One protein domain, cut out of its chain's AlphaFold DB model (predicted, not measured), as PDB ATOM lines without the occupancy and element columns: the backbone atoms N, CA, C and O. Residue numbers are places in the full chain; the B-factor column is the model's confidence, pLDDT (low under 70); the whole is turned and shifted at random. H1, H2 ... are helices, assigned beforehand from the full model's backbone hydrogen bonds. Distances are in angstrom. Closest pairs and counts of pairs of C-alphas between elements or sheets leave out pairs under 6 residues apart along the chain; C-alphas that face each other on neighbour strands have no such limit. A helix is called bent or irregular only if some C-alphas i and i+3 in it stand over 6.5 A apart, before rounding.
ATOM      1  N   GLY A 199     -10.118-162.731  26.607       79.25
ATOM      2  CA  GLY A 199     -11.438-162.125  26.426       79.25
ATOM      3  C   GLY A 199     -11.715-161.653  24.995       79.25
ATOM      4  O   GLY A 199     -12.828-161.831  24.502       79.25
ATOM      5  N   GLN A 200     -10.714-161.114  24.294       82.12
ATOM      6  CA  GLN A 200     -10.864-160.677  22.904       82.12
ATOM      7  C   GLN A 200     -11.068-161.873  21.970       82.12
ATOM      8  O   GLN A 200     -11.956-161.838  21.124       82.12
ATOM      9  N   LEU A 201     -10.318-162.962  22.165       85.69
ATOM     10  CA  LEU A 201     -10.515-164.201  21.402       85.69
ATOM     11  C   LEU A 201     -11.920-164.773  21.604       85.69
ATOM     12  O   LEU A 201     -12.599-165.099  20.631       85.69
ATOM     13  N   LEU A 202     -12.384-164.842  22.855       86.81
ATOM     14  CA  LEU A 202     -13.736-165.299  23.167       86.81
ATOM     15  C   LEU A 202     -14.796-164.402  22.512       86.81
ATOM     16  O   LEU A 202     -15.754-164.915  21.937       86.81
ATOM     17  N   ALA A 203     -14.606-163.081  22.534       88.69
ATOM     18  CA  ALA A 203     -15.504-162.140  21.874       88.69
ATOM     19  C   ALA A 203     -15.542-162.350  20.350       88.69
ATOM     20  O   ALA A 203     -16.629-162.423  19.777       88.69
ATOM     21  N   PHE A 204     -14.388-162.519  19.695       90.75
ATOM     22  CA  PHE A 204     -14.317-162.810  18.258       90.75
ATOM     23  C   PHE A 204     -14.994-164.143  17.900       90.75
ATOM     24  O   PHE A 204     -15.753-164.216  16.929       90.75
ATOM     25  N   VAL A 205     -14.785-165.194  18.695       93.31
ATOM     26  CA  VAL A 205     -15.424-166.502  18.472       93.31
ATOM     27  C   VAL A 205     -16.938-166.426  18.690       93.31
ATOM     28  O   VAL A 205     -17.706-166.913  17.866       93.31
ATOM     29  N   MET A 206     -17.396-165.759  19.750       93.94
ATOM     30  CA  MET A 206     -18.829-165.582  20.005       93.94
ATOM     31  C   MET A 206     -19.503-164.752  18.913       93.94
ATOM     32  O   MET A 206     -20.580-165.112  18.441       93.94
ATOM     33  N   LEU A 207     -18.858-163.673  18.465       95.56
ATOM     34  CA  LEU A 207     -19.374-162.833  17.391       95.56
ATOM     35  C   LEU A 207     -19.502-163.618  16.081       95.56
ATOM     36  O   LEU A 207     -20.545-163.559  15.432       95.56
ATOM     37  N   THR A 208     -18.486-164.401  15.711       96.25
ATOM     38  CA  THR A 208     -18.551-165.233  14.497       96.25
ATOM     39  C   THR A 208     -19.632-166.313  14.596       96.25
ATOM     40  O   THR A 208     -20.350-166.536  13.620       96.25
ATOM     41  N   LEU A 209     -19.838-166.915  15.773       96.31
ATOM     42  CA  LEU A 209     -20.914-167.881  16.011       96.31
ATOM     43  C   LEU A 209     -22.305-167.241  15.901       96.31
ATOM     44  O   LEU A 209     -23.189-167.815  15.265       96.31
ATOM     45  N   ILE A 210     -22.501-166.042  16.455       96.38
ATOM     46  CA  ILE A 210     -23.767-165.298  16.343       96.38
ATOM     47  C   ILE A 210     -24.052-164.942  14.880       96.38
ATOM     48  O   ILE A 210     -25.171-165.142  14.403       96.38
ATOM     49  N   VAL A 211     -23.053-164.461  14.138       97.12
ATOM     50  CA  VAL A 211     -23.205-164.128  12.713       97.12
ATOM     51  C   VAL A 211     -23.541-165.374  11.889       97.12
ATOM     52  O   VAL A 211     -24.468-165.346  11.082       97.12
ATOM     53  N   ALA A 212     -22.865-166.499  12.128       96.75
ATOM     54  CA  ALA A 212     -23.176-167.750  11.442       96.75
ATOM     55  C   ALA A 212     -24.588-168.252  11.794       96.75
ATOM     56  O   ALA A 212     -25.377-168.566  10.904       96.75
ATOM     57  N   SER A 213     -24.942-168.265  13.082       95.62
ATOM     58  CA  SER A 213     -26.261-168.699  13.556       95.62
ATOM     59  C   SER A 213     -27.384-167.842  12.976       95.62
ATOM     60  O   SER A 213     -28.406-168.375  12.546       95.62
ATOM     61  N   THR A 214     -27.213-166.519  12.938       94.75
ATOM     62  CA  THR A 214     -28.207-165.601  12.359       94.75
ATOM     63  C   THR A 214     -28.335-165.802  10.853       94.75
ATOM     64  O   THR A 214     -29.455-165.890  10.360       94.75
ATOM     65  N   PHE A 215     -27.226-165.979  10.131       95.56
ATOM     66  CA  PHE A 215     -27.240-166.277   8.698       95.56
ATOM     67  C   PHE A 215     -27.998-167.575   8.376       95.56
ATOM     68  O   PHE A 215     -28.910-167.568   7.548       95.56
ATOM     69  N   PHE A 216     -27.695-168.673   9.078       93.50
ATOM     70  CA  PHE A 216     -28.411-169.939   8.891       93.50
ATOM     71  C   PHE A 216     -29.879-169.846   9.312       93.50
ATOM     72  O   PHE A 216     -30.734-170.415   8.639       93.50
ATOM     73  N   SER A 217     -30.189-169.090  10.367       88.25
ATOM     74  CA  SER A 217     -31.575-168.850  10.787       88.25
ATOM     75  C   SER A 217     -32.360-168.081   9.721       88.25
ATOM     76  O   SER A 217     -33.493-168.443   9.429       88.25
ATOM     77  N   ILE A 218     -31.760-167.064   9.092       88.38
ATOM     78  CA  ILE A 218     -32.384-166.304   7.998       88.38
ATOM     79  C   ILE A 218     -32.640-167.209   6.790       88.38
ATOM     80  O   ILE A 218     -33.735-167.178   6.232       88.38
ATOM     81  N   ILE A 219     -31.665-168.036   6.401       89.75
ATOM     82  CA  ILE A 219     -31.826-168.991   5.295       89.75
ATOM     83  C   ILE A 219     -32.926-170.004   5.608       89.75
ATOM     84  O   ILE A 219     -33.786-170.247   4.764       89.75
ATOM     85  N   TYR A 220     -32.915-170.581   6.811       87.31
ATOM     86  CA  TYR A 220     -33.932-171.533   7.246       87.31
ATOM     87  C   TYR A 220     -35.326-170.912   7.167       87.31
ATOM     88  O   TYR A 220     -36.228-171.480   6.561       87.31
ATOM     89  N   VAL A 221     -35.475-169.703   7.702       83.75
ATOM     90  CA  VAL A 221     -36.735-168.968   7.681       83.75
ATOM     91  C   VAL A 221     -37.185-168.632   6.252       83.75
ATOM     92  O   VAL A 221     -38.365-168.727   5.940       83.75
ATOM     93  N   TYR A 222     -36.264-168.265   5.362       83.12
ATOM     94  CA  TYR A 222     -36.602-167.924   3.979       83.12
ATOM     95  C   TYR A 222     -37.022-169.140   3.137       83.12
ATOM     96  O   TYR A 222     -37.897-169.013   2.285       83.12
ATOM     97  N   TYR A 223     -36.395-170.303   3.349       82.88
ATOM     98  CA  TYR A 223     -36.609-171.484   2.503       82.88
ATOM     99  C   TYR A 223     -37.572-172.524   3.076       82.88
ATOM    100  O   TYR A 223     -38.191-173.246   2.299       82.88
ATOM    101  N   TYR A 224     -37.664-172.648   4.399       74.62
ATOM    102  CA  TYR A 224     -38.351-173.769   5.049       74.62
ATOM    103  C   TYR A 224     -39.535-173.357   5.916       74.62
ATOM    104  O   TYR A 224     -40.277-174.226   6.370       74.62
ATOM    105  N   ASP A 225     -39.717-172.065   6.177       62.16
ATOM    106  CA  ASP A 225     -40.633-171.632   7.219       62.16
ATOM    107  C   ASP A 225     -41.905-170.958   6.694       62.16
ATOM    108  O   ASP A 225     -42.025-169.734   6.638       62.16
ATOM    109  N   ASP A 226     -42.912-171.782   6.398       65.44
ATOM    110  CA  ASP A 226     -44.283-171.337   6.121       65.44
ATOM    111  C   ASP A 226     -45.115-171.103   7.409       65.44
ATOM    112  O   ASP A 226     -46.275-170.692   7.335       65.44
ATOM    113  N   VAL A 227     -44.563-171.359   8.612       63.59
ATOM    114  CA  VAL A 227     -45.339-171.440   9.874       63.59
ATOM    115  C   VAL A 227     -44.887-170.453  10.964       63.59
ATOM    116  O   VAL A 227     -45.742-169.828  11.601       63.59
ATOM    117  N   LEU A 228     -43.586-170.284  11.223       62.94
ATOM    118  CA  LEU A 228     -43.063-169.452  12.320       62.94
ATOM    119  C   LEU A 228     -43.119-167.953  11.982       62.94
ATOM    120  O   LEU A 228     -43.594-167.168  12.803       62.94
ATOM    121  N   LEU A 229     -42.712-167.542  10.775       62.81
ATOM    122  CA  LEU A 229     -42.812-166.150  10.302       62.81
ATOM    123  C   LEU A 229     -44.230-165.552  10.384       62.81
ATOM    124  O   LEU A 229     -44.372-164.468  10.957       62.81
ATOM    125  N   PRO A 230     -45.296-166.191   9.855       63.09
ATOM    126  CA  PRO A 230     -46.648-165.648   9.968       63.09
ATOM    127  C   PRO A 230     -47.145-165.593  11.420       63.09
ATOM    128  O   PRO A 230     -47.846-164.645  11.771       63.09
ATOM    129  N   ARG A 231     -46.733-166.527  12.293       63.41
ATOM    130  CA  ARG A 231     -47.055-166.496  13.733       63.41
ATOM    131  C   ARG A 231     -46.324-165.391  14.489       63.41
ATOM    132  O   ARG A 231     -46.958-164.690  15.269       63.41
ATOM    133  N   LEU A 232     -45.035-165.182  14.235       63.00
ATOM    134  CA  LEU A 232     -44.269-164.073  14.813       63.00
ATOM    135  C   LEU A 232     -44.784-162.725  14.304       63.00
ATOM    136  O   LEU A 232     -44.954-161.796  15.084       63.00
ATOM    137  N   ARG A 233     -45.120-162.617  13.016       63.47
ATOM    138  CA  ARG A 233     -45.716-161.402  12.441       63.47
ATOM    139  C   ARG A 233     -47.118-161.142  12.999       63.47
ATOM    140  O   ARG A 233     -47.456-159.986  13.237       63.47
ATOM    141  N   ALA A 234     -47.907-162.186  13.262       61.62
ATOM    142  CA  ALA A 234     -49.181-162.079  13.973       61.62
ATOM    143  C   ALA A 234     -48.987-161.674  15.447       61.62
ATOM    144  O   ALA A 234     -49.707-160.803  15.928       61.62
ATOM    145  N   ALA A 235     -47.981-162.220  16.135       61.62
ATOM    146  CA  ALA A 235     -47.650-161.891  17.524       61.62
ATOM    147  C   ALA A 235     -47.082-160.470  17.692       61.62
ATOM    148  O   ALA A 235     -47.406-159.797  18.659       61.62
ATOM    149  N   VAL A 236     -46.286-159.972  16.740       64.06
ATOM    150  CA  VAL A 236     -45.744-158.600  16.752       64.06
ATOM    151  C   VAL A 236     -46.802-157.571  16.330       64.06
ATOM    152  O   VAL A 236     -46.799-156.440  16.814       64.06
ATOM    153  N   ARG A 237     -47.749-157.952  15.456       61.06
ATOM    154  CA  ARG A 237     -48.887-157.100  15.066       61.06
ATOM    155  C   ARG A 237     -49.950-157.024  16.166       61.06
ATOM    156  O   ARG A 237     -50.533-155.960  16.359       61.06
ATOM    157  N   ASN A 238     -50.135-158.094  16.941       54.91
ATOM    158  CA  ASN A 238     -50.844-158.050  18.217       54.91
ATOM    159  C   ASN A 238     -49.908-157.529  19.316       54.91
ATOM    160  O   ASN A 238     -49.365-158.288  20.113       54.91
TER     161      ASN A 238
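Overview. This is residues 199 to 238 of the 322 residues of the protein "Protein amnionless" of Anopheles melas (UniProt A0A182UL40). A long straight helix, H1, and a much shorter helix, H2, meet near their ends and make an L, with a small turn of the chain at the corner. H1 makes the long arm, H2 the short one, and the space inside the L is empty. The printed part has 40 residues with two named helices, H1 then H2, and no named strand; the class is all helix. It is extended, with a radius of gyration of the C-alphas of 14.4 A, and flat, spanning 40 by 23 by 8 A.

Arrangement. H1, residues 199 to 224, leads through a tight link of 3 residues into H2, residues 228 to 237. Their lines are about perpendicular, at 80 degrees. The two helices are close but not clearly touching, with 2 pairs of C-alphas within 8 A. Their closest C-alphas are those of Val 221 and Leu 229, 7.2 A apart, while their centres are 22.2 A apart. In both H1 and H2 every O i to N i+4 pair is within hydrogen-bond range.

Along the chain. H1 begins at C-alpha 199, at (-11.438, -162.125, 26.426), and ends at C-alpha 224, at (-38.351, -173.769, 5.049), 36.3 A from first to last C-alpha. H2 begins at C-alpha 228 and ends at C-alpha 237, at (-48.887, -157.100, 15.066), a length of 13.9 A. Neither helix is bent.

Size, cuts and confidence. The two C-alphas farthest apart are those of Leu 201 and Asn 238, 40.9 A. Residues 199 to 220, which belong to H1, stand free, as do residues 230 to 238, of which 230 to 237 belong to H2. The printed part has no cut. The mean pLDDT of the printed part is 80.2; residues 225 to 238 are under 70, and the mean is 90 in H1 and 63 in H2.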